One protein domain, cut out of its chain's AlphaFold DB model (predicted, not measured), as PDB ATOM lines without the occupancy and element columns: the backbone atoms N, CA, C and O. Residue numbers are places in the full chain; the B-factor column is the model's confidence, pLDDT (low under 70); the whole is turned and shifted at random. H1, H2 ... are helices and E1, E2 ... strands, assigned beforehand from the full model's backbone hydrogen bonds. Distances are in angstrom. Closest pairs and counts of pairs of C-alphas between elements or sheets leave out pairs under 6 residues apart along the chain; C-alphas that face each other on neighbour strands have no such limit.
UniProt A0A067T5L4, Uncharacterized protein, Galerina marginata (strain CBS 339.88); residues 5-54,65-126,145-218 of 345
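AT A GLANCE: This is residues 5 to 54, 65 to 126 and 145 to 218 of the 345 residues of an uncharacterized protein of Galerina marginata (strain CBS 339.88) (UniProt A0A067T5L4). A strongly twisted sheet folds round on itself into a small, imperfect barrel, with E4, E9 and E8 leading from E3 round to E6, which comes back beside E3; the long hairpin E8 and E9 gives the domain its length. A small second sheet, E2 E1 E7, crosses it only partly face to face, and H3 packs over E6. The printed part has 186 residues with four named helices and ten named strands, in the order E1 H1 E2 E3 E4 E5 H2 E6 E7 E8 E9 E10 H3 H4; under half, 86, are in named elements, and the class is mixed. The large sheet is branched and mixed, the small one antiparallel. The whole is compact, with a radius of gyration of the C-alphas of 15.6 A and spans of 47 by 39 by 35 A.

HOW THE PARTS SIT: Begin at E9, residues 160 to 171: E4 (69 to 76) and E5 (94 to 96) are parallel to it on one side, E8 (146 to 157) and E10 (182 to 184) antiparallel on the other. Look for N 75 and O 163 at 3.0 A, N 95 and O 167 at 2.9 A, N 153 and O 164 at 3.0 A and N 170 and O 183 at 2.9 A, within hydrogen-bond range. E8 E9 E10 form a meander, each strand the antiparallel neighbour of the one before, in two hairpins. E6 (115 to 120) is antiparallel to E8, with N 118 and O 148 at 2.8 A, and E3 (44 to 50) to E4, with N 47 and O 72 at 2.8 A. The closest C-alphas of E3 and E6, Val 47 and Ile 118, are 4.7 A apart. E6 runs on into E7 (122 to 126) at 86 degrees. In the second sheet E1 (5 to 7) is inner, with N 6 and O 122 at 2.9 A; at its other edge is E2 (36 to 39), with N 39 and O 5 at 2.9 A. The two sheets make a sandwich, face to face, strands at 88 degrees. H3 (190 to 197) is on the large sheet at a height of 8.3 A, over E6 and along it at 17 degrees on the local plane. H4 (208 to 211) only just touches H3, with 3 pairs of C-alphas within 8 A, the closest Trp 196 and Leu 208 at 7.1 A. H1 (11 to 15) and H2 (97 to 102) only graze the large sheet. In H1, H2 and H3 every O i to N i+4 pair is within hydrogen-bond range; H4 is too short for one.

IN THESE COORDINATES: Find C-alpha 5 at (212.055, 215.124, 159.658), where E1 begins. E9 runs 36.2 A from C-alpha 160 at (217.628, 191.895, 172.521), and E8 31.9 A; E4 spans 19.9 A, E3 18.9 A and E6 16.6 A. H4 ends at C-alpha 211, (198.337, 219.635, 175.367).

THE WHOLE: The C-alphas farthest apart, Glu 158 and Ala 218, are 48.0 A apart. Residues 55 to 64 and 127 to 144 are cut out, with C-alpha gaps of 14.1 A and 20.8 A. The links H1 to E2, E4 to E5 and H2 to E6 are long. The mean pLDDT of the printed part is 94.5; residues 54 and 65 are under 70.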
ATOM      1  N   PHE A   5     211.516 213.927 159.002       98.69
ATOM      2  CA  PHE A   5     212.055 215.124 159.658       98.69
ATOM      3  C   PHE A   5     213.570 215.271 159.480       98.69
ATOM      4  O   PHE A   5     214.224 214.392 158.922       98.69
ATOM      5  N   SER A   6     214.110 216.415 159.897       98.44
ATOM      6  CA  SER A   6     215.531 216.755 159.798       98.44
ATOM      7  C   SER A   6     216.120 217.010 161.182       98.44
ATOM      8  O   SER A   6     215.531 217.724 161.999       98.44
ATOM      9  N   LEU A   7     217.283 216.417 161.438       97.81
ATOM     10  CA  LEU A   7     218.070 216.568 162.654       97.81
ATOM     11  C   LEU A   7     219.527 216.255 162.285       97.81
ATOM     12  O   LEU A   7     219.989 215.118 162.330       97.81
ATOM     13  N   ARG A   8     220.213 217.296 161.814       95.75
ATOM     14  CA  ARG A   8     221.569 217.285 161.243       95.75
ATOM     15  C   ARG A   8     222.632 217.824 162.211       95.75
ATOM     16  O   ARG A   8     223.718 218.184 161.763       95.75
ATOM     17  N   LEU A   9     222.276 218.004 163.482       95.50
ATOM     18  CA  LEU A   9     223.208 218.389 164.542       95.50
ATOM     19  C   LEU A   9     224.073 217.183 164.917       95.50
ATOM     20  O   LEU A   9     223.562 216.062 164.960       95.50
ATOM     21  N   ASN A  10     225.356 217.399 165.191       94.44
ATOM     22  CA  ASN A  10     226.220 216.371 165.770       94.44
ATOM     23  C   ASN A  10     225.811 216.053 167.231       94.44
ATOM     24  O   ASN A  10     224.820 216.586 167.735       94.44
ATOM     25  N   ARG A  11     226.518 215.123 167.884       92.69
ATOM     26  CA  ARG A  11     226.167 214.629 169.230       92.69
ATOM     27  C   ARG A  11     226.294 215.732 170.283       92.69
ATOM     28  O   ARG A  11     225.317 216.032 170.962       92.69
ATOM     29  N   ASP A  12     227.430 216.412 170.313       89.94
ATOM     30  CA  ASP A  12     227.698 217.549 171.192       89.94
ATOM     31  C   ASP A  12     226.655 218.670 170.978       89.94
ATOM     32  O   ASP A  12     226.043 219.160 171.926       89.94
ATOM     33  N   GLU A  13     226.379 219.031 169.717       91.38
ATOM     34  CA  GLU A  13     225.400 220.060 169.334       91.38
ATOM     35  C   GLU A  13     223.971 219.734 169.796       91.38
ATOM     36  O   GLU A  13     223.222 220.657 170.121       91.38
ATOM     37  N   ILE A  14     223.552 218.459 169.787       90.12
ATOM     38  CA  ILE A  14     222.192 218.076 170.193       90.12
ATOM     39  C   ILE A  14     222.066 217.813 171.695       90.12
ATOM     40  O   ILE A  14     221.009 218.127 172.238       90.12
ATOM     41  N   GLN A  15     223.104 217.330 172.392       86.38
ATOM     42  CA  GLN A  15     223.087 217.211 173.861       86.38
ATOM     43  C   GLN A  15     222.748 218.561 174.523       86.38
ATOM     44  O   GLN A  15     221.935 218.608 175.442       86.38
ATOM     45  N   GLN A  16     223.265 219.670 173.980       84.12
ATOM     46  CA  GLN A  16     222.983 221.042 174.441       84.12
ATOM     47  C   GLN A  16     221.559 221.561 174.113       84.12
ATOM     48  O   GLN A  16     221.234 222.705 174.434       84.12
ATOM     49  N   LEU A  17     220.729 220.765 173.419       82.62
ATOM     50  CA  LEU A  17     219.353 221.056 172.971       82.62
ATOM     51  C   LEU A  17     219.092 222.549 172.647       82.62
ATOM     52  O   LEU A  17     218.293 223.208 173.326       82.62
ATOM     53  N   PRO A  18     219.750 223.107 171.606       78.81
ATOM     54  CA  PRO A  18     219.956 224.545 171.468       78.81
ATOM     55  C   PRO A  18     218.686 225.396 171.586       78.81
ATOM     56  O   PRO A  18     217.760 225.324 170.771       78.81
ATOM     57  N   GLY A  19     218.684 226.240 172.620       80.00
ATOM     58  CA  GLY A  19     217.619 227.189 172.929       80.00
ATOM     59  C   GLY A  19     216.537 226.696 173.897       80.00
ATOM     60  O   GLY A  19     215.606 227.470 174.136       80.00
ATOM     61  N   HIS A  20     216.635 225.478 174.448       84.12
ATOM     62  CA  HIS A  20     215.651 224.936 175.404       84.12
ATOM     63  C   HIS A  20     216.071 224.958 176.882       84.12
ATOM     64  O   HIS A  20     215.179 224.904 177.725       84.12
ATOM     65  N   ASP A  21     217.369 225.085 177.191       84.06
ATOM     66  CA  ASP A  21     217.908 225.118 178.568       84.06
ATOM     67  C   ASP A  21     217.463 223.892 179.393       84.06
ATOM     68  O   ASP A  21     216.562 223.956 180.239       84.06
ATOM     69  N   LEU A  22     218.038 222.734 179.049       86.69
ATOM     70  CA  LEU A  22     217.659 221.414 179.552       86.69
ATOM     71  C   LEU A  22     218.899 220.654 180.014       86.69
ATOM     72  O   LEU A  22     219.819 220.444 179.229       86.69
ATOM     73  N   ASP A  23     218.877 220.207 181.264       87.06
ATOM     74  CA  ASP A  23     219.884 219.306 181.816       87.06
ATOM     75  C   ASP A  23     219.575 217.867 181.370       87.06
ATOM     76  O   ASP A  23     218.458 217.382 181.578       87.06
ATOM     77  N   ILE A  24     220.528 217.219 180.697       90.88
ATOM     78  CA  ILE A  24     220.416 215.865 180.138       90.88
ATOM     79  C   ILE A  24     221.562 215.042 180.726       90.88
ATOM     80  O   ILE A  24     222.702 215.151 180.284       90.88
ATOM     81  N   GLU A  25     221.260 214.209 181.722       91.56
ATOM     82  CA  GLU A  25     222.290 213.515 182.513       91.56
ATOM     83  C   GLU A  25     223.001 212.375 181.758       91.56
ATOM     84  O   GLU A  25     224.036 211.887 182.204       91.56
ATOM     85  N   GLU A  26     222.406 211.870 180.675       93.88
ATOM     86  CA  GLU A  26     222.792 210.607 180.035       93.88
ATOM     87  C   GLU A  26     222.235 210.525 178.606       93.88
ATOM     88  O   GLU A  26     221.110 210.971 178.350       93.88
ATOM     89  N   TRP A  27     222.987 209.898 177.695       96.25
ATOM     90  CA  TRP A  27     222.489 209.459 176.389       96.25
ATOM     91  C   TRP A  27     222.650 207.942 176.252       96.25
ATOM     92  O   TRP A  27     223.757 207.422 176.149       96.25
ATOM     93  N   VAL A  28     221.525 207.228 176.248       97.31
ATOM     94  CA  VAL A  28     221.468 205.772 176.053       97.31
ATOM     95  C   VAL A  28     221.419 205.444 174.555       97.31
ATOM     96  O   VAL A  28     220.683 206.086 173.802       97.31
ATOM     97  N   ASP A  29     222.181 204.443 174.112       97.25
ATOM     98  CA  ASP A  29     222.299 204.050 172.698       97.25
ATOM     99  C   ASP A  29     222.840 205.198 171.793       97.25
ATOM    100  O   ASP A  29     222.416 205.365 170.645       97.25
ATOM    101  N   GLU A  30     223.737 206.063 172.297       96.81
ATOM    102  CA  GLU A  30     224.275 207.224 171.555       96.81
ATOM    103  C   GLU A  30     224.956 206.818 170.234       96.81
ATOM    104  O   GLU A  30     224.832 207.504 169.217       96.81
ATOM    105  N   GLU A  31     225.650 205.679 170.221       96.44
ATOM    106  CA  GLU A  31     226.376 205.150 169.071       96.44
ATOM    107  C   GLU A  31     225.493 204.922 167.836       96.44
ATOM    108  O   GLU A  31     225.960 205.150 166.718       96.44
ATOM    109  N   GLU A  32     224.211 204.600 168.035       97.19
ATOM    110  CA  GLU A  32     223.208 204.410 166.981       97.19
ATOM    111  C   GLU A  32     222.723 205.734 166.352       97.19
ATOM    112  O   GLU A  32     222.077 205.723 165.297       97.19
ATOM    113  N   TYR A  33     223.018 206.896 166.954       97.50
ATOM    114  CA  TYR A  33     222.631 208.182 166.376       97.50
ATOM    115  C   TYR A  33     223.559 208.609 165.235       97.50
ATOM    116  O   TYR A  33     224.767 208.814 165.403       97.50
ATOM    117  N   ILE A  34     222.938 208.828 164.074       96.19
ATOM    118  CA  ILE A  34     223.541 209.365 162.855       96.19
ATOM    119  C   ILE A  34     222.801 210.669 162.500       96.19
ATOM    120  O   ILE A  34     221.606 210.599 162.198       96.19
ATOM    121  N   PRO A  35     223.476 211.837 162.480       97.19
ATOM    122  CA  PRO A  35     222.889 213.096 162.025       97.19
ATOM    123  C   PRO A  35     222.404 213.009 160.574       97.19
ATOM    124  O   PRO A  35     223.122 212.527 159.695       97.19
ATOM    125  N   ARG A  36     221.181 213.475 160.305       97.69
ATOM    126  CA  ARG A  36     220.506 213.304 159.010       97.69
ATOM    127  C   ARG A  36     219.639 214.497 158.636       97.69
ATOM    128  O   ARG A  36     218.920 215.065 159.456       97.69
ATOM    129  N   PHE A  37     219.619 214.802 157.345       98.12
ATOM    130  CA  PHE A  37     218.685 215.760 156.763       98.12
ATOM    131  C   PHE A  37     217.316 215.115 156.500       98.12
ATOM    132  O   PHE A  37     216.330 215.834 156.354       98.12
ATOM    133  N   ASN A  38     217.246 213.781 156.418       98.00
ATOM    134  CA  ASN A  38     216.108 213.050 155.861       98.00
ATOM    135  C   ASN A  38     215.653 211.836 156.709       98.00
ATOM    136  O   ASN A  38     215.402 210.751 156.174       98.00
ATOM    137  N   ILE A  39     215.527 212.007 158.031       98.38
ATOM    138  CA  ILE A  39     215.106 210.952 158.974       98.38
ATOM    139  C   ILE A  39     213.715 210.436 158.610       98.38
ATOM    140  O   ILE A  39     212.756 211.206 158.520       98.38
ATOM    141  N   ALA A  40     213.612 209.119 158.427       97.44
ATOM    142  CA  ALA A  40     212.430 208.418 157.935       97.44
ATOM    143  C   ALA A  40     211.976 207.302 158.894       97.44
ATOM    144  O   ALA A  40     212.773 206.819 159.704       97.44
ATOM    145  N   PRO A  41     210.719 206.835 158.794       97.06
ATOM    146  CA  PRO A  41     210.259 205.651 159.507       97.06
ATOM    147  C   PRO A  41     211.210 204.457 159.380       97.06
ATOM    148  O   PRO A  41     211.772 204.200 158.314       97.06
ATOM    149  N   ARG A  42     211.336 203.702 160.474       94.94
ATOM    150  CA  ARG A  42     212.228 202.552 160.693       94.94
ATOM    151  C   ARG A  42     213.724 202.876 160.764       94.94
ATOM    152  O   ARG A  42     214.512 201.942 160.882       94.94
ATOM    153  N   THR A  43     214.109 204.154 160.745       96.88
ATOM    154  CA  THR A  43     215.467 204.600 161.106       96.88
ATOM    155  C   THR A  43     215.553 204.992 162.585       96.88
ATOM    156  O   THR A  43     214.522 205.172 163.242       96.88
ATOM    157  N   GLN A  44     216.778 205.082 163.100       97.94
ATOM    158  CA  GLN A  44     217.085 205.533 164.457       97.94
ATOM    159  C   GLN A  44     216.968 207.061 164.575       97.94
ATOM    160  O   GLN A  44     217.355 207.783 163.653       97.94
ATOM    161  N   ALA A  45     216.471 207.552 165.711       98.31
ATOM    162  CA  ALA A  45     216.511 208.965 166.089       98.31
ATOM    163  C   ALA A  45     216.515 209.124 167.624       98.31
ATOM    164  O   ALA A  45     215.916 208.298 168.316       98.31
ATOM    165  N   PRO A  46     217.150 210.172 168.174       98.25
ATOM    166  CA  PRO A  46     217.141 210.435 169.604       98.25
ATOM    167  C   PRO A  46     215.780 210.957 170.066       98.25
ATOM    168  O   PRO A  46     215.118 211.733 169.371       98.25
ATOM    169  N   VAL A  47     215.386 210.562 171.273       98.69
ATOM    170  CA  VAL A  47     214.229 211.094 171.994       98.69
ATOM    171  C   VAL A  47     214.633 211.459 173.421       98.69
ATOM    172  O   VAL A  47     215.463 210.792 174.029       98.69
ATOM    173  N   ILE A  48     214.026 212.505 173.970       98.19
ATOM    174  CA  ILE A  48     214.186 212.930 175.364       98.19
ATOM    175  C   ILE A  48     213.098 212.248 176.196       98.19
ATOM    176  O   ILE A  48     211.922 212.277 175.814       98.19
ATOM    177  N   ARG A  49     213.451 211.659 177.338       97.06
ATOM    178  CA  ARG A  49     212.502 211.045 178.281       97.06
ATOM    179  C   ARG A  49     212.956 211.211 179.731       97.06
ATOM    180  O   ARG A  49     214.091 211.595 179.983       97.06
ATOM    181  N   ARG A  50     212.082 210.894 180.692       95.25
ATOM    182  CA  ARG A  50     212.516 210.634 182.075       95.25
ATOM    183  C   ARG A  50     213.296 209.314 182.121       95.25
ATOM    184  O   ARG A  50     212.884 208.353 181.456       95.25
ATOM    185  N   ARG A  51     214.377 209.251 182.905       92.69
ATOM    186  CA  ARG A  51     215.025 207.983 183.285       92.69
ATOM    187  C   ARG A  51     214.018 207.115 184.039       92.69
ATOM    188  O   ARG A  51     213.226 207.630 184.829       92.69
ATOM    189  N   ASP A  52     214.041 205.809 183.796       85.44
ATOM    190  CA  ASP A  52     213.181 204.871 184.521       85.44
ATOM    191  C   ASP A  52     213.595 204.789 186.005       85.44
ATOM    192  O   ASP A  52     214.781 204.939 186.319       85.44
ATOM    193  N   PRO A  53     212.664 204.540 186.947       72.75
ATOM    194  CA  PRO A  53     213.016 204.403 188.355       72.75
ATOM    195  C   PRO A  53     214.006 203.251 188.578       72.75
ATOM    196  O   PRO A  53     213.692 202.093 188.300       72.75
ATOM    197  N   SER A  54     215.185 203.563 189.128       64.94
ATOM    198  CA  SER A  54     216.154 202.551 189.575       64.94
ATOM    199  C   SER A  54     215.478 201.524 190.499       64.94
ATOM    200  O   SER A  54     214.683 201.933 191.354       64.94
ATOM    201  N   SER A  65     208.081 212.664 188.286       65.06
ATOM    202  CA  SER A  65     208.178 214.093 187.958       65.06
ATOM    203  C   SER A  65     209.607 214.633 188.096       65.06
ATOM    204  O   SER A  65     209.993 215.532 187.352       65.06
ATOM    205  N   ASN A  66     210.383 214.064 189.029       74.12
ATOM    206  CA  ASN A  66     211.701 214.542 189.447       74.12
ATOM    207  C   ASN A  66     212.850 213.626 188.987       74.12
ATOM    208  O   ASN A  66     214.003 213.920 189.283       74.12
ATOM    209  N   SER A  67     212.566 212.527 188.278       84.25
ATOM    210  CA  SER A  67     213.611 211.708 187.649       84.25
ATOM    211  C   SER A  67     214.398 212.532 186.626       84.25
ATOM    212  O   SER A  67     213.823 213.388 185.947       84.25
ATOM    213  N   ALA A  68     215.683 212.221 186.466       91.25
ATOM    214  CA  ALA A  68     216.555 212.753 185.420       91.25
ATOM    215  C   ALA A  68     215.870 212.837 184.048       91.25
ATOM    216  O   ALA A  68     215.116 211.928 183.676       91.25
ATOM    217  N   LEU A  69     216.160 213.885 183.273       94.62
ATOM    218  CA  LEU A  69     215.965 213.818 181.827       94.62
ATOM    219  C   LEU A  69     217.173 213.113 181.209       94.62
ATOM    220  O   LEU A  69     218.316 213.394 181.560       94.62
ATOM    221  N   ILE A  70     216.898 212.202 180.284       96.12
ATOM    222  CA  ILE A  70     217.906 211.484 179.507       96.12
ATOM    223  C   ILE A  70     217.537 211.541 178.030       96.12
ATOM    224  O   ILE A  70     216.353 211.614 177.670       96.12
ATOM    225  N   MET A  71     218.547 211.479 177.175       97.69
ATOM    226  CA  MET A  71     218.371 211.195 175.760       97.69
ATOM    227  C   MET A  71     218.474 209.681 175.545       97.69
ATOM    228  O   MET A  71     219.217 208.988 176.236       97.69
ATOM    229  N   GLN A  72     217.715 209.138 174.602       98.19
ATOM    230  CA  GLN A  72     217.885 207.759 174.160       98.19
ATOM    231  C   GLN A  72     217.654 207.653 172.659       98.19
ATOM    232  O   GLN A  72     216.659 208.175 172.148       98.19
ATOM    233  N   THR A  73     218.540 206.964 171.948       98.62
ATOM    234  CA  THR A  73     218.324 206.661 170.531       98.62
ATOM    235  C   THR A  73     217.305 205.533 170.396       98.62
ATOM    236  O   THR A  73     217.456 204.462 170.971       98.62
ATOM    237  N   MET A  74     216.232 205.766 169.641       98.69
ATOM    238  CA  MET A  74     215.145 204.804 169.464       98.69
ATOM    239  C   MET A  74     214.751 204.670 167.995       98.69
ATOM    240  O   MET A  74     214.879 205.608 167.202       98.69
ATOM    241  N   LYS A  75     214.175 203.521 167.635       98.50
ATOM    242  CA  LYS A  75     213.708 203.264 166.270       98.50
ATOM    243  C   LYS A  75     212.337 203.888 166.025       98.50
ATOM    244  O   LYS A  75     211.384 203.642 166.767       98.50
ATOM    245  N   TRP A  76     212.193 204.661 164.950       98.38
ATOM    246  CA  TRP A  76     210.906 205.271 164.612       98.38
ATOM    247  C   TRP A  76     209.929 204.250 164.010       98.38
ATOM    248  O   TRP A  76     210.192 203.670 162.959       98.38
ATOM    249  N   GLY A  77     208.760 204.083 164.625       97.75
ATOM    250  CA  GLY A  77     207.734 203.116 164.236       97.75
ATOM    251  C   GLY A  77     207.556 202.110 165.360       97.75
ATOM    252  O   GLY A  77     208.289 201.126 165.432       97.75
ATOM    253  N   LEU A  78     206.613 202.400 166.257       97.38
ATOM    254  CA  LEU A  78     206.487 201.697 167.530       97.38
ATOM    255  C   LEU A  78     206.149 200.208 167.345       97.38
ATOM    256  O   LEU A  78     205.217 199.865 166.615       97.38
ATOM    257  N   VAL A  79     206.879 199.340 168.043       97.06
ATOM    258  CA  VAL A  79     206.619 197.903 168.166       97.06
ATOM    259  C   VAL A  79     206.168 197.649 169.610       97.06
ATOM    260  O   VAL A  79     206.981 197.798 170.519       97.06
ATOM    261  N   PRO A  80     204.887 197.321 169.859       95.38
ATOM    262  CA  PRO A  80     204.387 197.150 171.223       95.38
ATOM    263  C   PRO A  80     205.092 196.023 171.992       95.38
ATOM    264  O   PRO A  80     205.415 194.993 171.398       95.38
ATOM    265  N   HIS A  81     205.223 196.151 173.312       95.12
ATOM    266  CA  HIS A  81     205.884 195.173 174.196       95.12
ATOM    267  C   HIS A  81     205.323 193.737 174.125       95.12
ATOM    268  O   HIS A  81     206.018 192.782 174.463       95.12
ATOM    269  N   TRP A  82     204.070 193.560 173.691       93.44
ATOM    270  CA  TRP A  82     203.425 192.252 173.505       93.44
ATOM    271  C   TRP A  82     203.695 191.606 172.130       93.44
ATOM    272  O   TRP A  82     203.214 190.502 171.860       93.44
ATOM    273  N   SER A  83     204.435 192.279 171.245       94.88
ATOM    274  CA  SER A  83     204.753 191.783 169.899       94.88
ATOM    275  C   SER A  83     205.739 190.618 169.951       94.88
ATOM    276  O   SER A  83     206.687 190.627 170.728       94.88
ATOM    277  N   LYS A  84     205.561 189.632 169.067       94.12
ATOM    278  CA  LYS A  84     206.507 188.509 168.893       94.12
ATOM    279  C   LYS A  84     207.501 188.710 167.744       94.12
ATOM    280  O   LYS A  84     208.417 187.913 167.596       94.12
ATOM    281  N   ILE A  85     207.284 189.738 166.920       93.62
ATOM    282  CA  ILE A  85     208.073 190.111 165.737       93.62
ATOM    283  C   ILE A  85     207.982 191.629 165.518       93.62
ATOM    284  O   ILE A  85     207.037 192.266 165.984       93.62
ATOM    285  N   GLU A  86     208.900 192.202 164.735       93.44
ATOM    286  CA  GLU A  86     208.711 193.530 164.135       93.44
ATOM    287  C   GLU A  86     207.718 193.431 162.961       93.44
ATOM    288  O   GLU A  86     208.111 193.237 161.807       93.44
ATOM    289  N   ASP A  87     206.420 193.546 163.249       89.81
ATOM    290  CA  ASP A  87     205.384 193.559 162.214       89.81
ATOM    291  C   ASP A  87     205.403 194.880 161.426       89.81
ATOM    292  O   ASP A  87     204.884 195.921 161.837       89.81
ATOM    293  N   LYS A  88     205.998 194.812 160.232       87.75
ATOM    294  CA  LYS A  88     206.149 195.931 159.293       87.75
ATOM    295  C   LYS A  88     204.843 196.314 158.577       87.75
ATOM    296  O   LYS A  88     204.874 197.256 157.783       87.75
ATOM    297  N   SER A  89     203.722 195.634 158.826       89.00
ATOM    298  CA  SER A  89     202.397 196.044 158.337       89.00
ATOM    299  C   SER A  89     201.725 197.097 159.232       89.00
ATOM    300  O   SER A  89     200.878 197.855 158.756       89.00
ATOM    301  N   LEU A  90     202.130 197.198 160.505       87.94
ATOM    302  CA  LEU A  90     201.517 198.106 161.472       87.94
ATOM    303  C   LEU A  90     201.830 199.579 161.157       87.94
ATOM    304  O   LEU A  90     202.978 199.977 160.951       87.94
ATOM    305  N   SER A  91     200.792 200.420 161.177       89.38
ATOM    306  CA  SER A  91     200.902 201.865 160.935       89.38
ATOM    307  C   SER A  91     201.213 202.617 162.236       89.38
ATOM    308  O   SER A  91     200.374 203.326 162.790       89.38
ATOM    309  N   THR A  92     202.418 202.402 162.772       95.62
ATOM    310  CA  THR A  92     202.832 202.867 164.112       95.62
ATOM    311  C   THR A  92     203.780 204.064 164.106       95.62
ATOM    312  O   THR A  92     204.293 204.461 165.153       95.62
ATOM    313  N   THR A  93     204.000 204.699 162.952       97.31
ATOM    314  CA  THR A  93     204.844 205.902 162.824       97.31
ATOM    315  C   THR A  93     204.260 207.112 163.546       97.31
ATOM    316  O   THR A  93     205.011 207.963 164.030       97.31
ATOM    317  N   ASN A  94     202.928 207.186 163.635       98.06
ATOM    318  CA  ASN A  94     202.219 208.296 164.255       98.06
ATOM    319  C   ASN A  94     201.061 207.809 165.139       98.06
ATOM    320  O   ASN A  94     200.218 207.029 164.695       98.06
ATOM    321  N   ALA A  95     200.956 208.349 166.352       97.12
ATOM    322  CA  ALA A  95     199.787 208.189 167.208       97.12
ATOM    323  C   ALA A  95     198.827 209.369 166.991       97.12
ATOM    324  O   ALA A  95     199.217 210.530 167.108       97.12
ATOM    325  N   ARG A  96     197.560 209.098 166.666       97.00
ATOM    326  CA  ARG A  96     196.526 210.137 166.526       97.00
ATOM    327  C   ARG A  96     196.034 210.594 167.903       97.00
ATOM    328  O   ARG A  96     195.652 209.752 168.718       97.00
ATOM    329  N   SER A  97     196.033 211.905 168.166       97.31
ATOM    330  CA  SER A  97     195.628 212.499 169.452       97.31
ATOM    331  C   SER A  97     194.232 212.078 169.903       97.31
ATOM    332  O   SER A  97     193.994 211.902 171.093       97.31
ATOM    333  N   GLU A  98     193.325 211.847 168.961       95.94
ATOM    334  CA  GLU A  98     191.939 211.450 169.200       95.94
ATOM    335  C   GLU A  98     191.890 210.058 169.836       95.94
ATOM    336  O   GLU A  98     191.216 209.873 170.845       95.94
ATOM    337  N   ASN A  99     192.692 209.113 169.330       94.88
ATOM    338  CA  ASN A  99     192.826 207.768 169.892       94.88
ATOM    339  C   ASN A  99     193.430 207.816 171.309       94.88
ATOM    340  O   ASN A  99     193.047 207.033 172.177       94.88
ATOM    341  N   LEU A 100     194.362 208.745 171.565       96.69
ATOM    342  CA  LEU A 100     194.935 208.935 172.902       96.69
ATOM    343  C   LEU A 100     193.903 209.506 173.880       96.69
ATOM    344  O   LEU A 100     193.821 209.033 175.012       96.69
ATOM    345  N   VAL A 101     193.087 210.469 173.449       95.56
ATOM    346  CA  VAL A 101     192.053 211.103 174.279       95.56
ATOM    347  C   VAL A 101     190.878 210.159 174.544       95.56
ATOM    348  O   VAL A 101     190.507 209.987 175.702       95.56
ATOM    349  N   GLN A 102     190.337 209.502 173.512       91.62
ATOM    350  CA  GLN A 102     189.256 208.514 173.636       91.62
ATOM    351  C   GLN A 102     189.696 207.293 174.461       91.62
ATOM    352  O   GLN A 102     188.943 206.800 175.298       91.62
ATOM    353  N   GLY A 103     190.944 206.843 174.279       80.94
ATOM    354  CA  GLY A 103     191.465 205.626 174.897       80.94
ATOM    355  C   GLY A 103     191.078 204.350 174.145       80.94
ATOM    356  O   GLY A 103     190.220 204.344 173.269       80.94
ATOM    357  N   GLY A 104     191.756 203.253 174.488       78.06
ATOM    358  CA  GLY A 104     191.695 202.003 173.730       78.06
ATOM    359  C   GLY A 104     192.742 201.923 172.613       78.06
ATOM    360  O   GLY A 104     193.618 202.782 172.479       78.06
ATOM    361  N   GLY A 105     192.680 200.837 171.838       86.06
ATOM    362  CA  GLY A 105     193.699 200.493 170.843       86.06
ATOM    363  C   GLY A 105     195.083 200.216 171.451       86.06
ATOM    364  O   GLY A 105     195.257 200.160 172.669       86.06
ATOM    365  N   MET A 106     196.092 200.064 170.589       89.75
ATOM    366  CA  MET A 106     197.457 199.691 170.996       89.75
ATOM    367  C   MET A 106     198.171 200.725 171.885       89.75
ATOM    368  O   MET A 106     199.142 200.392 172.551       89.75
ATOM    369  N   TRP A 107     197.685 201.969 171.925       95.06
ATOM    370  CA  TRP A 107     198.274 203.048 172.723       95.06
ATOM    371  C   TRP A 107     197.834 203.039 174.196       95.06
ATOM    372  O   TRP A 107     198.395 203.777 175.007       95.06
ATOM    373  N   ALA A 108     196.812 202.251 174.556       93.25
ATOM    374  CA  ALA A 108     196.147 202.338 175.858       93.25
ATOM    375  C   ALA A 108     197.068 202.031 177.053       93.25
ATOM    376  O   ALA A 108     196.975 202.710 178.074       93.25
ATOM    377  N   SER A 109     197.966 201.053 176.910       92.94
ATOM    378  CA  SER A 109     198.962 200.656 177.915       92.94
ATOM    379  C   SER A 109     200.033 201.723 178.152       92.94
ATOM    380  O   SER A 109     200.446 201.937 179.291       92.94
ATOM    381  N   ILE A 110     200.471 202.397 177.083       95.62
ATOM    382  CA  ILE A 110     201.659 203.261 177.101       95.62
ATOM    383  C   ILE A 110     201.341 204.749 177.289       95.62
ATOM    384  O   ILE A 110     202.152 205.465 177.871       95.62
ATOM    385  N   LYS A 111     200.162 205.237 176.866       95.94
ATOM    386  CA  LYS A 111     199.852 206.685 176.835       95.94
ATOM    387  C   LYS A 111     199.971 207.391 178.196       95.94
ATOM    388  O   LYS A 111     200.249 208.586 178.253       95.94
ATOM    389  N   GLY A 112     199.765 206.666 179.296       94.94
ATOM    390  CA  GLY A 112     199.916 207.195 180.654       94.94
ATOM    391  C   GLY A 112     201.348 207.162 181.202       94.94
ATOM    392  O   GLY A 112     201.623 207.880 182.159       94.94
ATOM    393  N   LYS A 113     202.243 206.357 180.609       93.75
ATOM    394  CA  LYS A 113     203.485 205.879 181.244       93.75
ATOM    395  C   LYS A 113     204.760 206.144 180.440       93.75
ATOM    396  O   LYS A 113     205.744 206.605 181.010       93.75
ATOM    397  N   ASN A 114     204.719 205.903 179.131       97.00
ATOM    398  CA  ASN A 114     205.890 205.897 178.256       97.00
ATOM    399  C   ASN A 114     205.794 207.081 177.284       97.00
ATOM    400  O   ASN A 114     205.332 206.943 176.146       97.00
ATOM    401  N   ARG A 115     206.164 208.276 177.752       98.19
ATOM    402  CA  ARG A 115     206.098 209.512 176.960       98.19
ATOM    403  C   ARG A 115     207.490 210.100 176.768       98.19
ATOM    404  O   ARG A 115     208.278 210.150 177.707       98.19
ATOM    405  N   CYS A 116     207.775 210.531 175.546       98.75
ATOM    406  CA  CYS A 116     209.041 211.136 175.143       98.75
ATOM    407  C   CYS A 116     208.799 212.415 174.328       98.75
ATOM    408  O   CYS A 116     207.666 212.714 173.940       98.75
ATOM    409  N   ALA A 117     209.860 213.169 174.063       98.69
ATOM    410  CA  ALA A 117     209.868 214.285 173.129       98.69
ATOM    411  C   ALA A 117     210.940 214.056 172.056       98.69
ATOM    412  O   ALA A 117     212.068 213.700 172.383       98.69
ATOM    413  N   ILE A 118     210.602 214.252 170.784       98.69
ATOM    414  CA  ILE A 118     211.526 214.075 169.663       98.69
ATOM    415  C   ILE A 118     212.042 215.458 169.235       98.69
ATOM    416  O   ILE A 118     211.248 216.235 168.691       98.69
ATOM    417  N   PRO A 119     213.325 215.793 169.460       98.06
ATOM    418  CA  PRO A 119     213.924 216.994 168.893       98.06
ATOM    419  C   PRO A 119     214.017 216.897 167.363       98.06
ATOM    420  O   PRO A 119     214.424 215.877 166.811       98.06
ATOM    421  N   CYS A 120     213.681 217.974 166.655       97.56
ATOM    422  CA  CYS A 120     213.997 218.135 165.235       97.56
ATOM    423  C   CYS A 120     214.277 219.604 164.887       97.56
ATOM    424  O   CYS A 120     213.753 220.527 165.509       97.56
ATOM    425  N   GLN A 121     215.098 219.844 163.864       97.50
ATOM    426  CA  GLN A 121     215.315 221.193 163.315       97.50
ATOM    427  C   GLN A 121     214.178 221.630 162.384       97.50
ATOM    428  O   GLN A 121     214.095 222.797 162.017       97.50
ATOM    429  N   GLY A 122     213.316 220.688 162.005       98.06
ATOM    430  CA  GLY A 122     212.117 220.881 161.205       98.06
ATOM    431  C   GLY A 122     211.596 219.548 160.676       98.06
ATOM    432  O   GLY A 122     212.288 218.525 160.744       98.06
ATOM    433  N   TYR A 123     210.382 219.551 160.138       98.62
ATOM    434  CA  TYR A 123     209.743 218.375 159.547       98.62
ATOM    435  C   TYR A 123     209.302 218.634 158.106       98.62
ATOM    436  O   TYR A 123     209.158 219.783 157.692       98.62
ATOM    437  N   TYR A 124     209.098 217.561 157.339       98.56
ATOM    438  CA  TYR A 124     208.599 217.659 155.968       98.56
ATOM    439  C   TYR A 124     207.150 217.191 155.875       98.56
ATOM    440  O   TYR A 124     206.760 216.197 156.495       98.56
ATOM    441  N   GLU A 125     206.374 217.864 155.032       98.38
ATOM    442  CA  GLU A 125     205.020 217.450 154.671       98.38
ATOM    443  C   GLU A 125     204.749 217.742 153.182       98.38
ATOM    444  O   GLU A 125     205.338 218.654 152.594       98.38
ATOM    445  N   TRP A 126     203.911 216.928 152.533       97.94
ATOM    446  CA  TRP A 126     203.778 216.921 151.067       97.94
ATOM    447  C   TRP A 126     202.425 217.442 150.581       97.94
ATOM    448  O   TRP A 126     201.424 216.719 150.597       97.94
ATOM    449  N   LEU A 145     215.219 224.291 167.971       95.94
ATOM    450  CA  LEU A 145     214.626 222.969 167.759       95.94
ATOM    451  C   LEU A 145     213.115 222.980 168.039       95.94
ATOM    452  O   LEU A 145     212.656 223.558 169.025       95.94
ATOM    453  N   LEU A 146     212.347 222.282 167.205       97.19
ATOM    454  CA  LEU A 146     211.013 221.803 167.557       97.19
ATOM    455  C   LEU A 146     211.150 220.581 168.468       97.19
ATOM    456  O   LEU A 146     211.997 219.722 168.229       97.19
ATOM    457  N   LEU A 147     210.276 220.472 169.468       98.06
ATOM    458  CA  LEU A 147     210.116 219.268 170.281       98.06
ATOM    459  C   LEU A 147     208.750 218.659 169.957       98.06
ATOM    460  O   LEU A 147     207.717 219.211 170.329       98.06
ATOM    461  N   MET A 148     208.725 217.547 169.225       98.81
ATOM    462  CA  MET A 148     207.484 216.827 168.920       98.81
ATOM    463  C   MET A 148     207.110 215.922 170.095       98.81
ATOM    464  O   MET A 148     207.952 215.177 170.587       98.81
ATOM    465  N   ALA A 149     205.853 215.932 170.528       98.88
ATOM    466  CA  ALA A 149     205.372 214.998 171.539       98.88
ATOM    467  C   ALA A 149     205.359 213.562 170.984       98.88
ATOM    468  O   ALA A 149     204.887 213.318 169.871       98.88
ATOM    469  N   GLY A 150     205.856 212.601 171.762       98.75
ATOM    470  CA  GLY A 150     205.963 211.196 171.377       98.75
ATOM    471  C   GLY A 150     205.543 210.220 172.471       98.75
ATOM    472  O   GLY A 150     205.489 210.560 173.655       98.75
ATOM    473  N   LEU A 151     205.261 208.987 172.054       98.69
ATOM    474  CA  LEU A 151     205.141 207.824 172.938       98.69
ATOM    475  C   LEU A 151     206.221 206.805 172.563       98.69
ATOM    476  O   LEU A 151     206.594 206.720 171.391       98.69
ATOM    477  N   PHE A 152     206.671 206.004 173.527       98.62
ATOM    478  CA  PHE A 152     207.609 204.903 173.287       98.62
ATOM    479  C   PHE A 152     207.105 203.572 173.853       98.62
ATOM    480  O   PHE A 152     206.215 203.529 174.702       98.62
ATOM    481  N   ASP A 153     207.665 202.472 173.369       97.56
ATOM    482  CA  ASP A 153     207.516 201.147 173.971       97.56
ATOM    483  C   ASP A 153     208.766 200.315 173.666       97.56
ATOM    484  O   ASP A 153     209.501 200.610 172.712       97.56
ATOM    485  N   SER A 154     209.011 199.286 174.473       97.00
ATOM    486  CA  SER A 154     210.121 198.360 174.257       97.00
ATOM    487  C   SER A 154     209.684 196.906 174.326       97.00
ATOM    488  O   SER A 154     208.779 196.526 175.064       97.00
ATOM    489  N   VAL A 155     210.329 196.083 173.506       96.81
ATOM    490  CA  VAL A 155     210.020 194.662 173.343       96.81
ATOM    491  C   VAL A 155     211.320 193.866 173.316       96.81
ATOM    492  O   VAL A 155     212.305 194.318 172.737       96.81
ATOM    493  N   VAL A 156     211.344 192.683 173.933       97.31
ATOM    494  CA  VAL A 156     212.490 191.770 173.824       97.31
ATOM    495  C   VAL A 156     212.244 190.815 172.660       97.31
ATOM    496  O   VAL A 156     211.356 189.966 172.726       97.31
ATOM    497  N   LEU A 157     213.035 190.951 171.598       95.38
ATOM    498  CA  LEU A 157     213.012 190.091 170.414       95.38
ATOM    499  C   LEU A 157     214.383 189.425 170.274       95.38
ATOM    500  O   LEU A 157     215.407 190.096 170.359       95.38
ATOM    501  N   GLU A 158     214.411 188.102 170.096       94.19
ATOM    502  CA  GLU A 158     215.656 187.328 169.896       94.19
ATOM    503  C   GLU A 158     216.725 187.573 170.991       94.19
ATOM    504  O   GLU A 158     217.928 187.537 170.744       94.19
ATOM    505  N   GLY A 159     216.278 187.841 172.225       94.38
ATOM    506  CA  GLY A 159     217.140 188.140 173.376       94.38
ATOM    507  C   GLY A 159     217.644 189.587 173.464       94.38
ATOM    508  O   GLY A 159     218.376 189.904 174.397       94.38
ATOM    509  N   LYS A 160     217.250 190.473 172.541       95.00
ATOM    510  CA  LYS A 160     217.628 191.895 172.521       95.00
ATOM    511  C   LYS A 160     216.423 192.795 172.789       95.00
ATOM    512  O   LYS A 160     215.348 192.580 172.233       95.00
ATOM    513  N   THR A 161     216.610 193.832 173.602       97.00
ATOM    514  CA  THR A 161     215.595 194.876 173.805       97.00
ATOM    515  C   THR A 161     215.595 195.833 172.618       97.00
ATOM    516  O   THR A 161     216.596 196.485 172.343       97.00
ATOM    517  N   LEU A 162     214.462 195.941 171.930       97.50
ATOM    518  CA  LEU A 162     214.225 196.916 170.873       97.50
ATOM    519  C   LEU A 162     213.407 198.083 171.441       97.50
ATOM    520  O   LEU A 162     212.228 197.913 171.757       97.50
ATOM    521  N   TRP A 163     214.019 199.264 171.546       98.31
ATOM    522  CA  TRP A 163     213.342 200.510 171.918       98.31
ATOM    523  C   TRP A 163     212.773 201.211 170.682       98.31
ATOM    524  O   TRP A 163     213.482 201.447 169.699       98.31
ATOM    525  N   THR A 164     211.486 201.559 170.720       98.69
ATOM    526  CA  THR A 164     210.788 202.162 169.575       98.69
ATOM    527  C   THR A 164     209.874 203.313 169.978       98.69
ATOM    528  O   THR A 164     209.313 203.316 171.072       98.69
ATOM    529  N   PHE A 165     209.673 204.278 169.075       98.81
ATOM    530  CA  PHE A 165     208.830 205.450 169.329       98.81
ATOM    531  C   PHE A 165     207.825 205.754 168.210       98.81
ATOM    532  O   PHE A 165     207.953 205.312 167.066       98.81
ATOM    533  N   THR A 166     206.818 206.560 168.546       98.75
ATOM    534  CA  THR A 166     205.808 207.092 167.625       98.75
ATOM    535  C   THR A 166     205.576 208.582 167.876       98.75
ATOM    536  O   THR A 166     205.611 209.035 169.021       98.75
ATOM    537  N   ILE A 167     205.336 209.355 166.814       98.88
ATOM    538  CA  ILE A 167     205.101 210.806 166.904       98.88
ATOM    539  C   ILE A 167     203.606 211.062 167.119       98.88
ATOM    540  O   ILE A 167     202.779 210.643 166.307       98.88
ATOM    541  N   VAL A 168     203.237 211.783 168.178       98.69
ATOM    542  CA  VAL A 168     201.846 212.189 168.405       98.69
ATOM    543  C   VAL A 168     201.461 213.252 167.376       98.69
ATOM    544  O   VAL A 168     202.179 214.225 167.159       98.69
ATOM    545  N   THR A 169     200.315 213.067 166.725       98.56
ATOM    546  CA  THR A 169     199.808 213.952 165.669       98.56
ATOM    547  C   THR A 169     198.390 214.400 165.962       98.56
ATOM    548  O   THR A 169     197.557 213.606 166.399       98.56
ATOM    549  N   THR A 170     198.109 215.654 165.640       98.19
ATOM    550  CA  THR A 170     196.830 216.352 165.823       98.19
ATOM    551  C   THR A 170     196.414 217.018 164.509       98.19
ATOM    552  O   THR A 170     197.133 216.905 163.507       98.19
ATOM    553  N   ASP A 171     195.252 217.663 164.473       97.75
ATOM    554  CA  ASP A 171     194.793 218.401 163.294       97.75
ATOM    555  C   ASP A 171     195.760 219.535 162.933       97.75
ATOM    556  O   ASP A 171     196.383 220.159 163.800       97.75
ATOM    557  N   ALA A 172     195.910 219.810 161.639       96.31
ATOM    558  CA  ALA A 172     196.657 220.978 161.195       96.31
ATOM    559  C   ALA A 172     195.995 222.269 161.698       96.31
ATOM    560  O   ALA A 172     194.773 222.359 161.842       96.31
ATOM    561  N   ASN A 173     196.809 223.287 161.970       94.44
ATOM    562  CA  ASN A 173     196.292 224.615 162.260       94.44
ATOM    563  C   ASN A 173     195.763 225.257 160.959       94.44
ATOM    564  O   ASN A 173     196.015 224.772 159.855       94.44
ATOM    565  N   LYS A 174     195.032 226.369 161.079       94.38
ATOM    566  CA  LYS A 174     194.458 227.075 159.915       94.38
ATOM    567  C   LYS A 174     195.515 227.612 158.937       94.38
ATOM    568  O   LYS A 174     195.186 227.901 157.793       94.38
ATOM    569  N   GLU A 175     196.756 227.767 159.393       95.38
ATOM    570  CA  GLU A 175     197.876 228.285 158.606       95.38
ATOM    571  C   GLU A 175     198.448 227.229 157.652       95.38
ATOM    572  O   GLU A 175     198.783 227.563 156.520       95.38
ATOM    573  N   PHE A 176     198.493 225.954 158.063       95.81
ATOM    574  CA  PHE A 176     199.067 224.850 157.279       95.81
ATOM    575  C   PHE A 176     198.045 223.796 156.822       95.81
ATOM    576  O   PHE A 176     198.419 222.823 156.169       95.81
ATOM    577  N   SER A 177     196.746 223.987 157.072       95.81
ATOM    578  CA  SER A 177     195.694 223.058 156.621       95.81
ATOM    579  C   SER A 177     195.563 222.931 155.094       95.81
ATOM    580  O   SER A 177     194.956 221.978 154.615       95.81
ATOM    581  N   TRP A 178     196.140 223.856 154.315       96.75
ATOM    582  CA  TRP A 178     196.271 223.723 152.855       96.75
ATOM    583  C   TRP A 178     197.351 222.714 152.437       96.75
ATOM    584  O   TRP A 178     197.302 222.209 151.317       96.75
ATOM    585  N   LEU A 179     198.327 222.437 153.308       97.25
ATOM    586  CA  LEU A 179     199.462 221.550 153.051       97.25
ATOM    587  C   LEU A 179     199.115 220.093 153.394       97.25
ATOM    588  O   LEU A 179     199.326 219.203 152.570       97.25
ATOM    589  N   HIS A 180     198.548 219.861 154.583       97.00
ATOM    590  CA  HIS A 180     197.981 218.578 155.012       97.00
ATOM    591  C   HIS A 180     196.945 218.801 156.124       97.00
ATOM    592  O   HIS A 180     197.060 219.733 156.907       97.00
ATOM    593  N   GLU A 181     195.980 217.891 156.273       97.25
ATOM    594  CA  GLU A 181     194.978 217.896 157.357       97.25
ATOM    595  C   GLU A 181     195.555 217.681 158.790       97.25
ATOM    596  O   GLU A 181     194.827 217.823 159.767       97.25
ATOM    597  N   ARG A 182     196.839 217.300 158.947       97.75
ATOM    598  CA  ARG A 182     197.467 216.890 160.226       97.75
ATOM    599  C   ARG A 182     198.865 217.485 160.388       97.75
ATOM    600  O   ARG A 182     199.574 217.659 159.403       97.75
ATOM    601  N   GLN A 183     199.299 217.644 161.635       97.88
ATOM    602  CA  GLN A 183     200.659 218.035 162.035       97.88
ATOM    603  C   GLN A 183     201.125 217.236 163.273       97.88
ATOM    604  O   GLN A 183     200.294 216.582 163.915       97.88
ATOM    605  N   PRO A 184     202.423 217.253 163.638       98.50
ATOM    606  CA  PRO A 184     202.865 216.823 164.964       98.50
ATOM    607  C   PRO A 184     202.224 217.669 166.073       98.50
ATOM    608  O   PRO A 184     201.943 218.849 165.882       98.50
ATOM    609  N   VAL A 185     202.032 217.088 167.255       98.62
ATOM    610  CA  VAL A 185     201.866 217.880 168.481       98.62
ATOM    611  C   VAL A 185     203.244 218.402 168.879       98.62
ATOM    612  O   VAL A 185     204.183 217.611 168.969       98.62
ATOM    613  N   PHE A 186     203.366 219.701 169.143       98.12
ATOM    614  CA  PHE A 186     204.612 220.314 169.607       98.12
ATOM    615  C   PHE A 186     204.536 220.709 171.079       98.12
ATOM    616  O   PHE A 186     203.493 221.129 171.576       98.12
ATOM    617  N   LEU A 187     205.671 220.591 171.760       97.50
ATOM    618  CA  LEU A 187     205.899 221.057 173.121       97.50
ATOM    619  C   LEU A 187     206.640 222.394 172.988       97.50
ATOM    620  O   LEU A 187     207.840 222.418 172.724       97.50
ATOM    621  N   SER A 188     205.893 223.503 173.027       91.88
ATOM    622  CA  SER A 188     206.387 224.830 172.612       91.88
ATOM    623  C   SER A 188     207.511 225.393 173.487       91.88
ATOM    624  O   SER A 188     208.333 226.170 172.992       91.88
ATOM    625  N   ASP A 189     207.524 224.997 174.762       91.12
ATOM    626  CA  ASP A 189     208.325 225.546 175.853       91.12
ATOM    627  C   ASP A 189     208.688 224.466 176.905       91.12
ATOM    628  O   ASP A 189     208.270 223.304 176.817       91.12
ATOM    629  N   ARG A 190     209.478 224.858 177.916       92.25
ATOM    630  CA  ARG A 190     209.981 223.960 178.970       92.25
ATOM    631  C   ARG A 190     208.890 223.468 179.934       92.25
ATOM    632  O   ARG A 190     208.949 222.311 180.348       92.25
ATOM    633  N   GLU A 191     207.884 224.287 180.248       93.62
ATOM    634  CA  GLU A 191     206.729 223.878 181.069       93.62
ATOM    635  C   GLU A 191     205.964 222.749 180.364       93.62
ATOM    636  O   GLU A 191     205.731 221.685 180.941       93.62
ATOM    637  N   ALA A 192     205.642 222.937 179.081       95.81
ATOM    638  CA  ALA A 192     204.975 221.946 178.247       95.81
ATOM    639  C   ALA A 192     205.800 220.656 178.108       95.81
ATOM    640  O   ALA A 192     205.227 219.565 178.168       95.81
ATOM    641  N   LEU A 193     207.127 220.751 177.978       96.56
ATOM    642  CA  LEU A 193     208.008 219.582 177.955       96.56
ATOM    643  C   LEU A 193     207.962 218.798 179.273       96.56
ATOM    644  O   LEU A 193     207.653 217.606 179.264       96.56
ATOM    645  N   TYR A 194     208.232 219.449 180.408       95.50
ATOM    646  CA  TYR A 194     208.290 218.781 181.714       95.50
ATOM    647  C   TYR A 194     206.937 218.159 182.076       95.50
ATOM    648  O   TYR A 194     206.877 217.017 182.527       95.50
ATOM    649  N   ARG A 195     205.845 218.877 181.792       96.44
ATOM    650  CA  ARG A 195     204.455 218.451 182.007       96.44
ATOM    651  C   ARG A 195     204.006 217.330 181.063       96.44
ATOM    652  O   ARG A 195     203.109 216.563 181.408       96.44
ATOM    653  N   TRP A 196     204.619 217.205 179.883       98.00
ATOM    654  CA  TRP A 196     204.417 216.053 179.003       98.00
ATOM    655  C   TRP A 196     205.198 214.837 179.500       98.00
ATOM    656  O   TRP A 196     204.644 213.739 179.516       98.00
ATOM    657  N   LEU A 197     206.446 215.016 179.941       97.00
ATOM    658  CA  LEU A 197     207.316 213.924 180.390       97.00
ATOM    659  C   LEU A 197     207.025 213.425 181.819       97.00
ATOM    660  O   LEU A 197     207.439 212.321 182.160       97.00
ATOM    661  N   ASP A 198     206.291 214.175 182.644       94.62
ATOM    662  CA  ASP A 198     205.846 213.720 183.968       94.62
ATOM    663  C   ASP A 198     204.807 212.587 183.874       94.62
ATOM    664  O   ASP A 198     203.612 212.803 183.641       94.62
ATOM    665  N   THR A 199     205.258 211.347 184.071       93.94
ATOM    666  CA  THR A 199     204.396 210.156 184.062       93.94
ATOM    667  C   THR A 199     204.067 209.617 185.460       93.94
ATOM    668  O   THR A 199     203.531 208.515 185.568       93.94
ATOM    669  N   SER A 200     204.295 210.408 186.522       90.75
ATOM    670  CA  SER A 200     203.966 210.083 187.929       90.75
ATOM    671  C   SER A 200     202.552 209.513 188.110       90.75
ATOM    672  O   SER A 200     202.356 208.467 188.721       90.75
ATOM    673  N   THR A 201     201.560 210.162 187.498       91.00
ATOM    674  CA  THR A 201     200.138 209.773 187.545       91.00
ATOM    675  C   THR A 201     199.804 208.468 186.802       91.00
ATOM    676  O   THR A 201     198.661 208.014 186.876       91.00
ATOM    677  N   GLN A 202     200.749 207.905 186.034       92.44
ATOM    678  CA  GLN A 202     200.646 206.717 185.166       92.44
ATOM    679  C   GLN A 202     199.399 206.635 184.257       92.44
ATOM    680  O   GLN A 202     199.059 205.566 183.742       92.44
ATOM    681  N   SER A 203     198.708 207.753 184.028       93.88
ATOM    682  CA  SER A 203     197.365 207.802 183.443       93.88
ATOM    683  C   SER A 203     197.215 208.944 182.436       93.88
ATOM    684  O   SER A 203     198.058 209.833 182.326       93.88
ATOM    685  N   TRP A 204     196.145 208.898 181.636       95.69
ATOM    686  CA  TRP A 204     195.849 209.954 180.669       95.69
ATOM    687  C   TRP A 204     194.910 210.991 181.283       95.69
ATOM    688  O   TRP A 204     193.714 210.747 181.432       95.69
ATOM    689  N   THR A 205     195.458 212.148 181.644       96.00
ATOM    690  CA  THR A 205     194.739 213.195 182.376       96.00
ATOM    691  C   THR A 205     194.070 214.215 181.447       96.00
ATOM    692  O   THR A 205     194.457 214.402 180.291       96.00
ATOM    693  N   ALA A 206     193.098 214.966 181.977       96.56
ATOM    694  CA  ALA A 206     192.485 216.098 181.271       96.56
ATOM    695  C   ALA A 206     193.497 217.206 180.901       96.56
ATOM    696  O   ALA A 206     193.239 217.999 179.996       96.56
ATOM    697  N   VAL A 207     194.656 217.245 181.571       96.44
ATOM    698  CA  VAL A 207     195.793 218.110 181.226       96.44
ATOM    699  C   VAL A 207     196.421 217.673 179.901       96.44
ATOM    700  O   VAL A 207     196.518 218.490 178.990       96.44
ATOM    701  N   LEU A 208     196.758 216.389 179.741       97.50
ATOM    702  CA  LEU A 208     197.352 215.870 178.500       97.50
ATOM    703  C   LEU A 208     196.402 216.061 177.299       97.50
ATOM    704  O   LEU A 208     196.837 216.474 176.226       97.50
ATOM    705  N   THR A 209     195.088 215.904 177.503       97.44
ATOM    706  CA  THR A 209     194.029 216.221 176.515       97.44
ATOM    707  C   THR A 209     193.982 217.701 176.074       97.44
ATOM    708  O   THR A 209     193.473 218.012 174.990       97.44
ATOM    709  N   LYS A 210     194.501 218.634 176.885       97.06
ATOM    710  CA  LYS A 210     194.668 220.049 176.507       97.06
ATOM    711  C   LYS A 210     195.992 220.319 175.784       97.06
ATOM    712  O   LYS A 210     196.052 221.276 175.025       97.06
ATOM    713  N   MET A 211     197.010 219.479 175.979       97.75
ATOM    714  CA  MET A 211     198.337 219.635 175.367       97.75
ATOM    715  C   MET A 211     198.416 219.058 173.946       97.75
ATOM    716  O   MET A 211     199.130 219.598 173.110       97.75
ATOM    717  N   VAL A 212     197.656 218.000 173.629       97.88
ATOM    718  CA  VAL A 212     197.639 217.385 172.281       97.88
ATOM    719  C   VAL A 212     196.790 218.162 171.262       97.88
ATOM    720  O   VAL A 212     195.846 217.630 170.675       97.88
ATOM    721  N   ARG A 213     197.095 219.452 171.082       97.12
ATOM    722  CA  ARG A 213     196.317 220.402 170.269       97.12
ATOM    723  C   ARG A 213     197.126 221.002 169.111       97.12
ATOM    724  O   ARG A 213     198.354 220.988 169.173       97.12
ATOM    725  N   PRO A 214     196.451 221.507 168.057       97.38
ATOM    726  CA  PRO A 214     197.104 222.158 166.922       97.38
ATOM    727  C   PRO A 214     198.034 223.300 167.346       97.38
ATOM    728  O   PRO A 214     197.692 224.059 168.249       97.38
ATOM    729  N   TYR A 215     199.174 223.458 166.664       96.00
ATOM    730  CA  TYR A 215     200.134 224.521 166.971       96.00
ATOM    731  C   TYR A 215     199.524 225.918 166.794       96.00
ATOM    732  O   TYR A 215     198.971 226.237 165.736       96.00
ATOM    733  N   SER A 216     199.632 226.740 167.838       94.38
ATOM    734  CA  SER A 216     198.973 228.050 167.936       94.38
ATOM    735  C   SER A 216     199.818 229.122 168.636       94.38
ATOM    736  O   SER A 216     199.272 230.130 169.080       94.38
ATOM    737  N   ASP A 217     201.127 228.906 168.776       92.81
ATOM    738  CA  ASP A 217     202.044 229.907 169.327       92.81
ATOM    739  C   ASP A 217     202.371 230.958 168.254       92.81
ATOM    740  O   ASP A 217     203.166 230.733 167.345       92.81
ATOM    741  N   ALA A 218     201.717 232.115 168.358       91.62
ATOM    742  CA  ALA A 218     201.927 233.244 167.457       91.62
ATOM    743  C   ALA A 218     203.196 234.059 167.778       91.62
ATOM    744  O   ALA A 218     203.564 234.927 166.987       91.62
TER     745      ALA A 218